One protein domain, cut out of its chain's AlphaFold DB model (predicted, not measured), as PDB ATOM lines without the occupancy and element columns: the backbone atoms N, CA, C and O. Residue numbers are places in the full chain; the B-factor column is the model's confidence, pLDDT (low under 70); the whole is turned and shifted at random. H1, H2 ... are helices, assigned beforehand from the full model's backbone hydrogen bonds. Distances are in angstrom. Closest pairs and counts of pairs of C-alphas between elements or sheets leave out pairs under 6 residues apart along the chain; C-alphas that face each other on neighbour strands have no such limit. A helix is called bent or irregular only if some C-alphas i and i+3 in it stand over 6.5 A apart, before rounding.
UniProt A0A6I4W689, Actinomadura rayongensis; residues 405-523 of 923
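This is residues 405 to 523 of the 923 residues of a protein of Actinomadura rayongensis (UniProt A0A6I4W689). A rounded cluster of six crossed helices is built round H2, which runs through the core with H5 packed on one side and H3 and H4 on the other. H1, the longest helix, crosses H2 on a third side and meets H5 with its first residues, while the short H6 lies across from H1, next to H3. A long loop, residues 480 to 496, joins H4 to H5. The printed part has 119 residues, with six named helices in the order H1 to H6 and no named strand; its class is all helix. It is compact, with a radius of gyration of the C-alphas of 13.1 A and spans of 33 by 32 by 28 A.

H1 is residues 405 to 422, from C-alpha 405 at (249.321, 176.496, 234.010), and is 25.8 A long from first to last C-alpha. H2, residues 430 to 442, is 18.0 A long and begins with C-alpha 430 at (259.213, 163.656, 224.440). H3, residues 448 to 456, is 12.3 A long. H4, residues 466 to 479, and H5, residues 497 to 510, are each 20.1 A long. H6, residues 514 to 521, is 12.4 A long and ends with C-alpha 521 at (271.449, 157.271, 244.026); it is irregular, with C-alphas 517 and 520 7.1 A apart.

H2 is the hub, touching four other helices. Its closest C-alphas with H5 are those of Ala 438 and Val 504, 5.2 A apart, at a steep tilt of 49 degrees, opposite ways. H2 and H3 form a helical hairpin, closest at the C-alphas of Thr 436 and Val 455, 6.3 A apart. H2 touches H4 with residues 436 to 440 alone, only just about perpendicular at 71 degrees; the C-alphas of Val 437 and Thr 476 are closest, 6.9 A apart. H1 touches H2 with residues 413 to 417 alone, closest at the C-alphas of Trp 416 and Leu 433, 7.4 A apart. With residues 405 to 409 alone H1 touches H5, closest at the C-alphas of Val 405 and Leu 499, 5.9 A apart. H3 touches H4, closest at the C-alphas of Ala 456 and Val 469, 6.4 A apart. H3 and H6 only just touch, with 3 pairs of C-alphas within 8 A, the closest being those of Val 454 and Cys 518, 5.7 A apart. H1 and H6 are apart, and so are H4 and H5. Every O i to N i+4 pair is within hydrogen-bond range in H2, H3, H4 and H5, against 12 of 14 in H1 and 2 of 4 in H6.

The two C-alphas farthest apart, those of Asp 485 and Arg 510, are 35.0 A apart. The printed part has no cut, and the link from H4 to H5, 17 residues, is long. Mean pLDDT of the printed part is 86.6; residues 445 to 446 and 482 to 490 are under 70.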
ATOM      1  N   VAL A 405     248.002 177.081 233.750       78.88
ATOM      2  CA  VAL A 405     249.321 176.496 234.010       78.88
ATOM      3  C   VAL A 405     249.546 175.270 233.128       78.88
ATOM      4  O   VAL A 405     250.627 175.119 232.561       78.88
ATOM      5  N   ILE A 406     248.525 174.431 232.931       81.19
ATOM      6  CA  ILE A 406     248.632 173.251 232.058       81.19
ATOM      7  C   ILE A 406     248.796 173.677 230.596       81.19
ATOM      8  O   ILE A 406     249.626 173.123 229.869       81.19
ATOM      9  N   ARG A 407     248.047 174.696 230.164       83.69
ATOM     10  CA  ARG A 407     248.201 175.281 228.825       83.69
ATOM     11  C   ARG A 407     249.611 175.819 228.615       83.69
ATOM     12  O   ARG A 407     250.249 175.496 227.616       83.69
ATOM     13  N   LEU A 408     250.145 176.561 229.584       86.56
ATOM     14  CA  LEU A 408     251.517 177.058 229.519       86.56
ATOM     15  C   LEU A 408     252.545 175.918 229.441       86.56
ATOM     16  O   LEU A 408     253.476 175.991 228.639       86.56
ATOM     17  N   LEU A 409     252.352 174.836 230.202       88.75
ATOM     18  CA  LEU A 409     253.232 173.662 230.168       88.75
ATOM     19  C   LEU A 409     253.296 173.016 228.775       88.75
ATOM     20  O   LEU A 409     254.328 172.471 228.379       88.75
ATOM     21  N   HIS A 410     252.206 173.071 228.008       86.69
ATOM     22  CA  HIS A 410     252.214 172.614 226.621       86.69
ATOM     23  C   HIS A 410     253.164 173.457 225.755       86.69
ATOM     24  O   HIS A 410     253.988 172.897 225.026       86.69
ATOM     25  N   HIS A 411     253.116 174.786 225.880       87.12
ATOM     26  CA  HIS A 411     254.024 175.685 225.161       87.12
ATOM     27  C   HIS A 411     255.483 175.520 225.600       87.12
ATOM     28  O   HIS A 411     256.374 175.517 224.749       87.12
ATOM     29  N   GLU A 412     255.727 175.294 226.894       90.38
ATOM     30  CA  GLU A 412     257.050 174.932 227.415       90.38
ATOM     31  C   GLU A 412     257.605 173.682 226.733       90.38
ATOM     32  O   GLU A 412     258.695 173.703 226.171       90.38
ATOM     33  N   ARG A 413     256.825 172.600 226.669       90.12
ATOM     34  CA  ARG A 413     257.253 171.347 226.026       90.12
ATOM     35  C   ARG A 413     257.549 171.512 224.536       90.12
ATOM     36  O   ARG A 413     258.472 170.876 224.024       90.12
ATOM     37  N   LEU A 414     256.795 172.357 223.830       87.62
ATOM     38  CA  LEU A 414     257.098 172.710 222.440       87.62
ATOM     39  C   LEU A 414     258.409 173.495 222.330       87.62
ATOM     40  O   LEU A 414     259.195 173.252 221.415       87.62
ATOM     41  N   TYR A 415     258.666 174.415 223.260       88.06
ATOM     42  CA  TYR A 415     259.930 175.138 223.330       88.06
ATOM     43  C   TYR A 415     261.108 174.192 223.610       88.06
ATOM     44  O   TYR A 415     262.083 174.204 222.863       88.06
ATOM     45  N   TRP A 416     260.988 173.291 224.588       91.38
ATOM     46  CA  TRP A 416     261.998 172.281 224.928       91.38
ATOM     47  C   TRP A 416     262.393 171.423 223.723       91.38
ATOM     48  O   TRP A 416     263.580 171.221 223.474       91.38
ATOM     49  N   ARG A 417     261.410 170.972 222.932       89.06
ATOM     50  CA  ARG A 417     261.654 170.214 221.692       89.06
ATOM     51  C   ARG A 417     262.400 171.032 220.640       89.06
ATOM     52  O   ARG A 417     263.293 170.498 219.992       89.06
ATOM     53  N   ARG A 418     262.057 172.313 220.469       86.56
ATOM     54  CA  ARG A 418     262.780 173.206 219.545       86.56
ATOM     55  C   ARG A 418     264.223 173.420 220.007       86.56
ATOM     56  O   ARG A 418     265.142 173.241 219.214       86.56
ATOM     57  N   ALA A 419     264.421 173.714 221.291       87.00
ATOM     58  CA  ALA A 419     265.742 173.899 221.886       87.00
ATOM     59  C   ALA A 419     266.611 172.632 221.785       87.00
ATOM     60  O   ALA A 419     267.806 172.728 221.522       87.00
ATOM     61  N   ALA A 420     266.026 171.439 221.924       89.56
ATOM     62  CA  ALA A 420     266.748 170.176 221.764       89.56
ATOM     63  C   ALA A 420     267.429 170.040 220.387       89.56
ATOM     64  O   ALA A 420     268.525 169.483 220.301       89.56
ATOM     65  N   GLY A 421     266.816 170.593 219.330       85.38
ATOM     66  CA  GLY A 421     267.405 170.657 217.991       85.38
ATOM     67  C   GLY A 421     268.668 171.521 217.948       85.38
ATOM     68  O   GLY A 421     269.701 171.068 217.462       85.38
ATOM     69  N   THR A 422     268.627 172.719 218.541       84.31
ATOM     70  CA  THR A 422     269.782 173.632 218.635       84.31
ATOM     71  C   THR A 422     270.964 172.996 219.371       84.31
ATOM     72  O   THR A 422     272.114 173.167 218.975       84.31
ATOM     73  N   PHE A 423     270.688 172.208 220.411       83.94
ATOM     74  CA  PHE A 423     271.705 171.513 221.204       83.94
ATOM     75  C   PHE A 423     272.159 170.173 220.605       83.94
ATOM     76  O   PHE A 423     273.006 169.501 221.199       83.94
ATOM     77  N   SER A 424     271.620 169.774 219.444       87.88
ATOM     78  CA  SER A 424     271.910 168.491 218.787       87.88
ATOM     79  C   SER A 424     271.804 167.309 219.759       87.88
ATOM     80  O   SER A 424     272.719 166.484 219.869       87.88
ATOM     81  N   LEU A 425     270.724 167.264 220.546       93.00
ATOM     82  CA  LEU A 425     270.516 166.187 221.512       93.00
ATOM     83  C   LEU A 425     270.326 164.836 220.794       93.00
ATOM     84  O   LEU A 425     269.601 164.788 219.802       93.00
ATOM     85  N   PRO A 426     270.963 163.749 221.268       90.75
ATOM     86  CA  PRO A 426     270.760 162.408 220.728       90.75
ATOM     87  C   PRO A 426     269.413 161.842 221.201       90.75
ATOM     88  O   PRO A 426     269.132 161.815 222.398       90.75
ATOM     89  N   ASP A 427     268.581 161.416 220.253       90.19
ATOM     90  CA  ASP A 427     267.235 160.862 220.467       90.19
ATOM     91  C   ASP A 427     266.332 161.691 221.415       90.19
ATOM     92  O   ASP A 427     265.882 161.203 222.456       90.19
ATOM     93  N   PRO A 428     266.006 162.958 221.078       92.12
ATOM     94  CA  PRO A 428     265.242 163.865 221.937       92.12
ATOM     95  C   PRO A 428     263.731 163.613 221.881       92.12
ATOM     96  O   PRO A 428     262.934 164.519 221.624       92.12
ATOM     97  N   TYR A 429     263.308 162.374 222.130       92.81
ATOM     98  CA  TYR A 429     261.889 162.043 222.190       92.81
ATOM     99  C   TYR A 429     261.226 162.622 223.459       92.81
ATOM    100  O   TYR A 429     261.894 162.906 224.460       92.81
ATOM    101  N   PRO A 430     259.895 162.827 223.444       92.25
ATOM    102  CA  PRO A 430     259.213 163.656 224.440       92.25
ATOM    103  C   PRO A 430     259.363 163.181 225.886       92.25
ATOM    104  O   PRO A 430     259.505 164.008 226.783       92.25
ATOM    105  N   ASP A 431     259.329 161.867 226.108       94.12
ATOM    106  CA  ASP A 431     259.395 161.288 227.448       94.12
ATOM    107  C   ASP A 431     260.804 161.416 228.060       94.12
ATOM    108  O   ASP A 431     260.909 161.677 229.259       94.12
ATOM    109  N   ARG A 432     261.875 161.362 227.252       95.25
ATOM    110  CA  ARG A 432     263.255 161.610 227.710       95.25
ATOM    111  C   ARG A 432     263.454 163.066 228.132       95.25
ATOM    112  O   ARG A 432     263.915 163.321 229.238       95.25
ATOM    113  N   LEU A 433     263.019 164.020 227.301       95.69
ATOM    114  CA  LEU A 433     263.069 165.453 227.635       95.69
ATOM    115  C   LEU A 433     262.274 165.757 228.915       95.69
ATOM    116  O   LEU A 433     262.758 166.458 229.803       95.69
ATOM    117  N   ALA A 434     261.063 165.202 229.027       95.75
ATOM    118  CA  ALA A 434     260.213 165.382 230.199       95.75
ATOM    119  C   ALA A 434     260.854 164.815 231.475       95.75
ATOM    120  O   ALA A 434     260.825 165.490 232.506       95.75
ATOM    121  N   ALA A 435     261.457 163.623 231.395       95.69
ATOM    122  CA  ALA A 435     262.134 162.975 232.514       95.69
ATOM    123  C   ALA A 435     263.340 163.786 233.011       95.69
ATOM    124  O   ALA A 435     263.483 163.968 234.218       95.69
ATOM    125  N   THR A 436     264.157 164.348 232.111       95.25
ATOM    126  CA  THR A 436     265.296 165.201 232.497       95.25
ATOM    127  C   THR A 436     264.841 166.453 233.254       95.25
ATOM    128  O   THR A 436     265.369 166.753 234.325       95.25
ATOM    129  N   VAL A 437     263.819 167.159 232.753       95.00
ATOM    130  CA  VAL A 437     263.281 168.361 233.422       95.00
ATOM    131  C   VAL A 437     262.602 168.006 234.751       95.00
ATOM    132  O   VAL A 437     262.737 168.736 235.736       95.00
ATOM    133  N   ALA A 438     261.906 166.864 234.814       95.88
ATOM    134  CA  ALA A 438     261.310 166.373 236.053       95.88
ATOM    135  C   ALA A 438     262.386 166.026 237.093       95.88
ATOM    136  O   ALA A 438     262.229 166.395 238.253       95.88
ATOM    137  N   ALA A 439     263.498 165.406 236.686       93.94
ATOM    138  CA  ALA A 439     264.617 165.096 237.572       93.94
ATOM    139  C   ALA A 439     265.283 166.364 238.136       93.94
ATOM    140  O   ALA A 439     265.501 166.457 239.345       93.94
ATOM    141  N   ALA A 440     265.532 167.374 237.295       92.00
ATOM    142  CA  ALA A 440     266.050 168.670 237.748       92.00
ATOM    143  C   ALA A 440     265.098 169.357 238.746       92.00
ATOM    144  O   ALA A 440     265.533 169.946 239.735       92.00
ATOM    145  N   THR A 441     263.788 169.235 238.519       92.94
ATOM    146  CA  THR A 441     262.755 169.835 239.376       92.94
ATOM    147  C   THR A 441     262.619 169.109 240.719       92.94
ATOM    148  O   THR A 441     262.630 169.764 241.761       92.94
ATOM    149  N   LEU A 442     262.531 167.773 240.701       92.06
ATOM    150  CA  LEU A 442     262.370 166.918 241.883       92.06
ATOM    151  C   LEU A 442     263.607 166.913 242.779       92.06
ATOM    152  O   LEU A 442     263.491 167.092 243.988       92.06
ATOM    153  N   PHE A 443     264.775 166.683 242.185       88.75
ATOM    154  CA  PHE A 443     265.979 166.334 242.933       88.75
ATOM    155  C   PHE A 443     266.970 167.495 242.997       88.75
ATOM    156  O   PHE A 443     267.586 167.708 244.037       88.75
ATOM    157  N   GLY A 444     267.091 168.289 241.925       79.69
ATOM    158  CA  GLY A 444     268.098 169.351 241.830       79.69
ATOM    159  C   GLY A 444     269.518 168.846 242.133       79.69
ATOM    160  O   GLY A 444     269.835 167.671 241.932       79.69
ATOM    161  N   GLY A 445     270.374 169.734 242.643       67.94
ATOM    162  CA  GLY A 445     271.696 169.385 243.166       67.94
ATOM    163  C   GLY A 445     272.548 170.619 243.465       67.94
ATOM    164  O   GLY A 445     272.404 171.643 242.798       67.94
ATOM    165  N   ASP A 446     273.449 170.515 244.442       65.75
ATOM    166  CA  ASP A 446     274.410 171.589 244.738       65.75
ATOM    167  C   ASP A 446     275.485 171.660 243.649       65.75
ATOM    168  O   ASP A 446     275.957 172.741 243.292       65.75
ATOM    169  N   ARG A 447     275.837 170.497 243.081       72.44
ATOM    170  CA  ARG A 447     276.798 170.339 241.986       72.44
ATOM    171  C   ARG A 447     276.153 169.670 240.781       72.44
ATOM    172  O   ARG A 447     275.296 168.796 240.917       72.44
ATOM    173  N   ALA A 448     276.632 170.009 239.586       73.00
ATOM    174  CA  ALA A 448     276.182 169.375 238.345       73.00
ATOM    175  C   ALA A 448     276.323 167.834 238.354       73.00
ATOM    176  O   ALA A 448     275.500 167.130 237.765       73.00
ATOM    177  N   ASP A 449     277.325 167.297 239.056       82.00
ATOM    178  CA  ASP A 449     277.557 165.851 239.166       82.00
ATOM    179  C   ASP A 449     276.518 165.110 240.020       82.00
ATOM    180  O   ASP A 449     276.308 163.909 239.827       82.00
ATOM    181  N   ASP A 450     275.818 165.805 240.919       83.25
ATOM    182  CA  ASP A 450     274.738 165.205 241.704       83.25
ATOM    183  C   ASP A 450     273.534 164.924 240.809       83.25
ATOM    184  O   ASP A 450     273.011 163.809 240.793       83.25
ATOM    185  N   LEU A 451     273.153 165.896 239.974       87.75
ATOM    186  CA  LEU A 451     272.073 165.704 239.012       87.75
ATOM    187  C   LEU A 451     272.465 164.724 237.898       87.75
ATOM    188  O   LEU A 451     271.615 163.985 237.408       87.75
ATOM    189  N   ARG A 452     273.748 164.650 237.525       91.00
ATOM    190  CA  ARG A 452     274.237 163.674 236.539       91.00
ATOM    191  C   ARG A 452     273.958 162.236 236.951       91.00
ATOM    192  O   ARG A 452     273.485 161.463 236.123       91.00
ATOM    193  N   ARG A 453     274.227 161.887 238.212       91.12
ATOM    194  CA  ARG A 453     273.962 160.541 238.749       91.12
ATOM    195  C   ARG A 453     272.478 160.199 238.692       91.12
ATOM    196  O   ARG A 453     272.122 159.100 238.287       91.12
ATOM    197  N   VAL A 454     271.629 161.167 239.021       93.12
ATOM    198  CA  VAL A 454     270.172 161.024 238.953       93.12
ATOM    199  C   VAL A 454     269.693 160.841 237.514       93.12
ATOM    200  O   VAL A 454     268.940 159.916 237.242       93.12
ATOM    201  N   VAL A 455     270.144 161.684 236.577       93.94
ATOM    202  CA  VAL A 455     269.740 161.583 235.166       93.94
ATOM    203  C   VAL A 455     270.220 160.272 234.548       93.94
ATOM    204  O   VAL A 455     269.457 159.646 233.823       93.94
ATOM    205  N   ALA A 456     271.434 159.819 234.872       94.81
ATOM    206  CA  ALA A 456     271.950 158.529 234.418       94.81
ATOM    207  C   ALA A 456     271.156 157.329 234.970       94.81
ATOM    208  O   ALA A 456     271.112 156.288 234.326       94.81
ATOM    209  N   ALA A 457     270.519 157.469 236.138       94.81
ATOM    210  CA  ALA A 457     269.670 156.434 236.729       94.81
ATOM    211  C   ALA A 457     268.242 156.405 236.147       94.81
ATOM    212  O   ALA A 457     267.482 155.482 236.437       94.81
ATOM    213  N   LEU A 458     267.846 157.398 235.339       95.44
ATOM    214  CA  LEU A 458     266.507 157.439 234.755       95.44
ATOM    215  C   LEU A 458     266.299 156.271 233.775       95.44
ATOM    216  O   LEU A 458     267.175 156.016 232.947       95.44
ATOM    217  N   PRO A 459     265.101 155.656 233.733       94.06
ATOM    218  CA  PRO A 459     264.807 154.577 232.784       94.06
ATOM    219  C   PRO A 459     265.029 154.966 231.314       94.06
ATOM    220  O   PRO A 459     265.381 154.134 230.487       94.06
ATOM    221  N   THR A 460     264.858 156.248 230.978       93.88
ATOM    222  CA  THR A 460     265.059 156.786 229.622       93.88
ATOM    223  C   THR A 460     266.529 156.994 229.236       93.88
ATOM    224  O   THR A 460     266.796 157.299 228.072       93.88
ATOM    225  N   PHE A 461     267.460 156.830 230.183       94.06
ATOM    226  CA  PHE A 461     268.913 156.980 230.026       94.06
ATOM    227  C   PHE A 461     269.693 155.704 230.382       94.06
ATOM    228  O   PHE A 461     270.922 155.742 230.447       94.06
ATOM    229  N   HIS A 462     269.002 154.585 230.610       84.31
ATOM    230  CA  HIS A 462     269.638 153.299 230.888       84.31
ATOM    231  C   HIS A 462     270.678 152.965 229.801       84.31
ATOM    232  O   HIS A 462     270.380 153.068 228.613       84.31
ATOM    233  N   ASP A 463     271.894 152.596 230.214       85.62
ATOM    234  CA  ASP A 463     273.066 152.312 229.363       85.62
ATOM    235  C   ASP A 463     273.577 153.459 228.465       85.62
ATOM    236  O   ASP A 463     274.505 153.259 227.676       85.62
ATOM    237  N   GLU A 464     273.045 154.678 228.587       94.06
ATOM    238  CA  GLU A 464     273.541 155.809 227.803       94.06
ATOM    239  C   GLU A 464     274.952 156.227 228.263       94.06
ATOM    240  O   GLU A 464     275.225 156.367 229.463       94.06
ATOM    241  N   PRO A 465     275.885 156.496 227.334       94.25
ATOM    242  CA  PRO A 465     277.227 156.913 227.695       94.25
ATOM    243  C   PRO A 465     277.224 158.315 228.316       94.25
ATOM    244  O   PRO A 465     276.455 159.200 227.944       94.25
ATOM    245  N   ARG A 466     278.183 158.568 229.216       91.62
ATOM    246  CA  ARG A 466     278.311 159.825 229.985       91.62
ATOM    247  C   ARG A 466     278.161 161.101 229.145       91.62
ATOM    248  O   ARG A 466     277.527 162.054 229.580       91.62
ATOM    249  N   HIS A 467     278.724 161.132 227.939       91.06
ATOM    250  CA  HIS A 467     278.679 162.317 227.079       91.06
ATOM    251  C   HIS A 467     277.261 162.664 226.573       91.06
ATOM    252  O   HIS A 467     277.011 163.822 226.230       91.06
ATOM    253  N   VAL A 468     276.346 161.687 226.522       93.75
ATOM    254  CA  VAL A 468     274.924 161.888 226.201       93.75
ATOM    255  C   VAL A 468     274.236 162.579 227.370       93.75
ATOM    256  O   VAL A 468     273.669 163.658 227.187       93.75
ATOM    257  N   VAL A 469     274.379 162.026 228.579       93.75
ATOM    258  CA  VAL A 469     273.857 162.616 229.824       93.75
ATOM    259  C   VAL A 469     274.328 164.067 229.971       93.75
ATOM    260  O   VAL A 469     273.526 164.968 230.201       93.75
ATOM    261  N   ASP A 470     275.609 164.331 229.717       90.62
ATOM    262  CA  ASP A 470     276.199 165.671 229.819       90.62
ATOM    263  C   ASP A 470     275.632 166.669 228.812       90.62
ATOM    264  O   ASP A 470     275.587 167.873 229.071       90.62
ATOM    265  N   ARG A 471     275.208 166.198 227.637       91.56
ATOM    266  CA  ARG A 471     274.562 167.057 226.643       91.56
ATOM    267  C   ARG A 471     273.162 167.455 227.104       91.56
ATOM    268  O   ARG A 471     272.814 168.627 226.991       91.56
ATOM    269  N   TYR A 472     272.415 166.521 227.691       93.56
ATOM    270  CA  TYR A 472     271.111 166.802 228.294       93.56
ATOM    271  C   TYR A 472     271.223 167.740 229.494       93.56
ATOM    272  O   TYR A 472     270.453 168.689 229.582       93.56
ATOM    273  N   LEU A 473     272.213 167.546 230.368       89.88
ATOM    274  CA  LEU A 473     272.444 168.450 231.496       89.88
ATOM    275  C   LEU A 473     272.805 169.863 231.041       89.88
ATOM    276  O   LEU A 473     272.280 170.816 231.604       89.88
ATOM    277  N   ARG A 474     273.647 170.017 230.008       87.00
ATOM    278  CA  ARG A 474     273.950 171.337 229.426       87.00
ATOM    279  C   ARG A 474     272.714 171.995 228.827       87.00
ATOM    280  O   ARG A 474     272.485 173.172 229.065       87.00
ATOM    281  N   TRP A 475     271.903 171.231 228.101       90.31
ATOM    282  CA  TRP A 475     270.627 171.716 227.582       90.31
ATOM    283  C   TRP A 475     269.688 172.161 228.712       90.31
ATOM    284  O   TRP A 475     269.136 173.252 228.656       90.31
ATOM    285  N   THR A 476     269.554 171.369 229.780       88.88
ATOM    286  CA  THR A 476     268.729 171.735 230.942       88.88
ATOM    287  C   THR A 476     269.301 172.933 231.702       88.88
ATOM    288  O   THR A 476     268.524 173.765 232.154       88.88
ATOM    289  N   ALA A 477     270.626 173.063 231.814       82.88
ATOM    290  CA  ALA A 477     271.282 174.216 232.434       82.88
ATOM    291  C   ALA A 477     271.074 175.501 231.626       82.88
ATOM    292  O   ALA A 477     270.922 176.559 232.222       82.88
ATOM    293  N   GLU A 478     271.022 175.426 230.294       81.62
ATOM    294  CA  GLU A 478     270.708 176.601 229.476       81.62
ATOM    295  C   GLU A 478     269.252 177.043 229.661       81.62
ATOM    296  O   GLU A 478     268.962 178.232 229.771       81.62
ATOM    297  N   LEU A 479     268.323 176.081 229.705       82.25
ATOM    298  CA  LEU A 479     266.910 176.374 229.939       82.25
ATOM    299  C   LEU A 479     266.683 176.920 231.352       82.25
ATOM    300  O   LEU A 479     265.971 177.902 231.543       82.25
ATOM    301  N   PHE A 480     267.303 176.299 232.349       82.00
ATOM    302  CA  PHE A 480     267.116 176.612 233.760       82.00
ATOM    303  C   PHE A 480     268.476 176.903 234.404       82.00
ATOM    304  O   PHE A 480     269.013 176.046 235.118       82.00
ATOM    305  N   PRO A 481     269.049 178.097 234.167       73.81
ATOM    306  CA  PRO A 481     270.377 178.426 234.665       73.81
ATOM    307  C   PRO A 481     270.441 178.325 236.196       73.81
ATOM    308  O   PRO A 481     269.455 178.637 236.882       73.81
ATOM    309  N   PRO A 482     271.573 177.854 236.750       67.31
ATOM    310  CA  PRO A 482     271.818 177.913 238.185       67.31
ATOM    311  C   PRO A 482     271.873 179.377 238.652       67.31
ATOM    312  O   PRO A 482     272.093 180.287 237.851       67.31
ATOM    313  N   GLY A 483     271.657 179.608 239.950       58.16
ATOM    314  CA  GLY A 483     271.725 180.952 240.531       58.16
ATOM    315  C   GLY A 483     273.113 181.610 240.383       58.16
ATOM    316  O   GLY A 483     274.106 180.927 240.131       58.16
ATOM    317  N   PRO A 484     273.214 182.931 240.585       49.12
ATOM    318  CA  PRO A 484     274.395 183.732 240.250       49.12
ATOM    319  C   PRO A 484     275.625 183.407 241.110       49.12
ATOM    320  O   PRO A 484     276.752 183.479 240.624       49.12
ATOM    321  N   ASP A 485     275.415 182.957 242.350       44.03
ATOM    322  CA  ASP A 485     276.477 182.517 243.269       44.03
ATOM    323  C   ASP A 485     276.951 181.068 243.006       44.03
ATOM    324  O   ASP A 485     277.907 180.577 243.612       44.03
ATOM    325  N   ALA A 486     276.295 180.359 242.086       51.97
ATOM    326  CA  ALA A 486     276.311 178.906 241.979       51.97
ATOM    327  C   ALA A 486     277.127 178.441 240.751       51.97
ATOM    328  O   ALA A 486     276.643 177.759 239.845       51.97
ATOM    329  N   VAL A 487     278.395 178.860 240.681       42.19
ATOM    330  CA  VAL A 487     279.304 178.447 239.598       42.19
ATOM    331  C   VAL A 487     279.624 176.951 239.753       42.19
ATOM    332  O   VAL A 487     280.230 176.568 240.753       42.19
ATOM    333  N   GLU A 488     279.232 176.137 238.761       52.44
ATOM    334  CA  GLU A 488     279.227 174.648 238.729       52.44
ATOM    335  C   GLU A 488     278.017 173.941 239.380       52.44
ATOM    336  O   GLU A 488     278.010 172.713 239.535       52.44
ATOM    337  N   SER A 489     276.959 174.680 239.713       62.31
ATOM    338  CA  SER A 489     275.754 174.090 240.299       62.31
ATOM    339  C   SER A 489     274.818 173.452 239.279       62.31
ATOM    340  O   SER A 489     274.870 173.730 238.079       62.31
ATOM    341  N   ALA A 490     273.973 172.540 239.766       67.19
ATOM    342  CA  ALA A 490     272.994 171.873 238.924       67.19
ATOM    343  C   ALA A 490     271.957 172.878 238.377       67.19
ATOM    344  O   ALA A 490     271.700 173.904 239.013       67.19
ATOM    345  N   PRO A 491     271.333 172.573 237.224       78.31
ATOM    346  CA  PRO A 491     270.204 173.331 236.706       78.31
ATOM    347  C   PRO A 491     269.138 173.615 237.770       78.31
ATOM    348  O   PRO A 491     268.818 172.761 238.604       78.31
ATOM    349  N   SER A 492     268.553 174.807 237.696       79.44
ATOM    350  CA  SER A 492     267.426 175.191 238.541       79.44
ATOM    351  C   SER A 492     266.181 174.352 238.223       79.44
ATOM    352  O   SER A 492     266.021 173.806 237.133       79.44
ATOM    353  N   ALA A 493     265.257 174.270 239.182       86.25
ATOM    354  CA  ALA A 493     263.955 173.646 238.949       86.25
ATOM    355  C   ALA A 493     263.113 174.449 237.943       86.25
ATOM    356  O   ALA A 493     263.262 175.670 237.838       86.25
ATOM    357  N   LEU A 494     262.172 173.772 237.274       88.75
ATOM    358  CA  LEU A 494     261.162 174.438 236.454       88.75
ATOM    359  C   LEU A 494     260.332 175.387 237.328       88.75
ATOM    360  O   LEU A 494     259.707 174.966 238.304       88.75
ATOM    361  N   ARG A 495     260.325 176.669 236.959       85.31
ATOM    362  CA  ARG A 495     259.581 177.734 237.639       85.31
ATOM    363  C   ARG A 495     258.542 178.346 236.698       85.31
ATOM    364  O   ARG A 495     258.788 178.382 235.496       85.31
ATOM    365  N   PRO A 496     257.424 178.889 237.216       86.06
ATOM    366  CA  PRO A 496     257.025 178.953 238.632       86.06
ATOM    367  C   PRO A 496     256.750 177.577 239.260       86.06
ATOM    368  O   PRO A 496     256.382 176.655 238.541       86.06
ATOM    369  N   ASP A 497     256.882 177.442 240.587       85.44
ATOM    370  CA  ASP A 497     256.749 176.156 241.307       85.44
ATOM    371  C   ASP A 497     255.514 175.344 240.886       85.44
ATOM    372  O   ASP A 497     255.625 174.150 240.639       85.44
ATOM    373  N   ARG A 498     254.352 175.996 240.722       85.00
ATOM    374  CA  ARG A 498     253.096 175.339 240.309       85.00
ATOM    375  C   ARG A 498     253.212 174.642 238.944       85.00
ATOM    376  O   ARG A 498     252.607 173.597 238.738       85.00
ATOM    377  N   LEU A 499     253.989 175.206 238.020       89.25
ATOM    378  CA  LEU A 499     254.264 174.614 236.708       89.25
ATOM    379  C   LEU A 499     255.203 173.404 236.831       89.25
ATOM    380  O   LEU A 499     254.999 172.395 236.158       89.25
ATOM    381  N   GLY A 500     256.203 173.498 237.712       91.31
ATOM    382  CA  GLY A 500     257.091 172.391 238.069       91.31
ATOM    383  C   GLY A 500     256.343 171.221 238.716       91.31
ATOM    384  O   GLY A 500     256.513 170.083 238.288       91.31
ATOM    385  N   GLU A 501     255.477 171.511 239.689       92.38
ATOM    386  CA  GLU A 501     254.596 170.553 240.373       92.38
ATOM    387  C   GLU A 501     253.706 169.797 239.362       92.38
ATOM    388  O   GLU A 501     253.705 168.564 239.347       92.38
ATOM    389  N   GLU A 502     253.029 170.517 238.455       92.00
ATOM    390  CA  GLU A 502     252.206 169.923 237.384       92.00
ATOM    391  C   GLU A 502     253.045 169.067 236.420       92.00
ATOM    392  O   GLU A 502     252.665 167.948 236.060       92.00
ATOM    393  N   HIS A 503     254.214 169.562 235.989       95.06
ATOM    394  CA  HIS A 503     255.090 168.814 235.084       95.06
ATOM    395  C   HIS A 503     255.568 167.505 235.705       95.06
ATOM    396  O   HIS A 503     255.548 166.466 235.036       95.06
ATOM    397  N   VAL A 504     255.962 167.543 236.979       96.31
ATOM    398  CA  VAL A 504     256.366 166.364 237.746       96.31
ATOM    399  C   VAL A 504     255.218 165.362 237.827       96.31
ATOM    400  O   VAL A 504     255.416 164.209 237.445       96.31
ATOM    401  N   ALA A 505     254.015 165.790 238.218       95.12
ATOM    402  CA  ALA A 505     252.868 164.893 238.347       95.12
ATOM    403  C   ALA A 505     252.513 164.193 237.031       95.12
ATOM    404  O   ALA A 505     252.403 162.966 236.976       95.12
ATOM    405  N   ARG A 506     252.443 164.938 235.921       93.56
ATOM    406  CA  ARG A 506     252.168 164.349 234.599       93.56
ATOM    407  C   ARG A 506     253.278 163.426 234.110       93.56
ATOM    408  O   ARG A 506     252.998 162.483 233.370       93.56
ATOM    409  N   THR A 507     254.530 163.728 234.449       96.25
ATOM    410  CA  THR A 507     255.671 162.894 234.056       96.25
ATOM    411  C   THR A 507     255.648 161.582 234.825       96.25
ATOM    412  O   THR A 507     255.741 160.535 234.195       96.25
ATOM    413  N   LEU A 508     255.411 161.617 236.139       96.06
ATOM    414  CA  LEU A 508     255.275 160.417 236.967       96.06
ATOM    415  C   LEU A 508     254.070 159.561 236.565       96.06
ATOM    416  O   LEU A 508     254.188 158.345 236.484       96.06
ATOM    417  N   ARG A 509     252.947 160.178 236.174       94.31
ATOM    418  CA  ARG A 509     251.792 159.446 235.627       94.31
ATOM    419  C   ARG A 509     252.132 158.652 234.357       94.31
ATOM    420  O   ARG A 509     251.573 157.586 234.132       94.31
ATOM    421  N   ARG A 510     253.013 159.184 233.501       94.62
ATOM    422  CA  ARG A 510     253.458 158.520 232.256       94.62
ATOM    423  C   ARG A 510     254.630 157.563 232.476       94.62
ATOM    424  O   ARG A 510     254.774 156.614 231.717       94.62
ATOM    425  N   GLN A 511     255.476 157.844 233.464       94.88
ATOM    426  CA  GLN A 511     256.706 157.123 233.784       94.88
ATOM    427  C   GLN A 511     256.735 156.817 235.293       94.88
ATOM    428  O   GLN A 511     257.486 157.461 236.032       94.88
ATOM    429  N   PRO A 512     255.911 155.869 235.776       93.44
ATOM    430  CA  PRO A 512     255.742 155.623 237.210       93.44
ATOM    431  C   PRO A 512     257.023 155.126 237.896       93.44
ATOM    432  O   PRO A 512     257.254 155.439 239.066       93.44
ATOM    433  N   ASP A 513     257.889 154.434 237.153       91.94
ATOM    434  CA  ASP A 513     259.144 153.866 237.660       91.94
ATOM    435  C   ASP A 513     260.282 154.892 237.775       91.94
ATOM    436  O   ASP A 513     261.323 154.593 238.358       91.94
ATOM    437  N   LEU A 514     260.093 156.118 237.259       94.12
ATOM    438  CA  LEU A 514     261.117 157.171 237.251       94.12
ATOM    439  C   LEU A 514     261.672 157.433 238.652       94.12
ATOM    440  O   LEU A 514     262.883 157.492 238.846       94.12
ATOM    441  N   LEU A 515     260.781 157.594 239.632       92.69
ATOM    442  CA  LEU A 515     261.171 157.894 241.006       92.69
ATOM    443  C   LEU A 515     261.892 156.705 241.648       92.69
ATOM    444  O   LEU A 515     262.935 156.893 242.268       92.69
ATOM    445  N   ALA A 516     261.365 155.494 241.451       91.06
ATOM    446  CA  ALA A 516     261.932 154.266 242.000       91.06
ATOM    447  C   ALA A 516     263.357 154.006 241.485       91.06
ATOM    448  O   ALA A 516     264.227 153.643 242.271       91.06
ATOM    449  N   ALA A 517     263.610 154.264 240.199       92.50
ATOM    450  CA  ALA A 517     264.927 154.111 239.588       92.50
ATOM    451  C   ALA A 517     265.974 155.087 240.161       92.50
ATOM    452  O   ALA A 517     267.143 154.734 240.297       92.50
ATOM    453  N   CYS A 518     265.556 156.296 240.547       93.19
ATOM    454  CA  CYS A 518     266.459 157.308 241.095       93.19
ATOM    455  C   CYS A 518     266.780 157.106 242.582       93.19
ATOM    456  O   CYS A 518     267.874 157.466 243.006       93.19
ATOM    457  N   LEU A 519     265.863 156.548 243.385       92.00
ATOM    458  CA  LEU A 519     266.006 156.449 244.850       92.00
ATOM    459  C   LEU A 519     267.366 155.906 245.344       92.00
ATOM    460  O   LEU A 519     267.904 156.503 246.278       92.00
ATOM    461  N   PRO A 520     267.973 154.860 244.740       91.19
ATOM    462  CA  PRO A 520     269.254 154.316 245.203       91.19
ATOM    463  C   PRO A 520     270.441 155.283 245.105       91.19
ATOM    464  O   PRO A 520     271.432 155.099 245.807       91.19
ATOM    465  N   VAL A 521     270.366 156.295 244.232       90.75
ATOM    466  CA  VAL A 521     271.449 157.271 244.026       90.75
ATOM    467  C   VAL A 521     271.207 158.599 244.746       90.75
ATOM    468  O   VAL A 521     272.072 159.476 244.703       90.75
ATOM    469  N   LEU A 522     270.055 158.760 245.409       90.19
ATOM    470  CA  LEU A 522     269.717 159.986 246.127       90.19
ATOM    471  C   LEU A 522     270.386 160.044 247.500       90.19
ATOM    472  O   LEU A 522     270.529 159.056 248.220       90.19
ATOM    473  N   TRP A 523     270.719 161.264 247.903       86.56
ATOM    474  CA  TRP A 523     271.135 161.594 249.261       86.56
ATOM    475  C   TRP A 523     270.084 162.485 249.934       86.56
ATOM    476  O   TRP A 523     269.157 162.980 249.290       86.56
TER     477      TRP A 523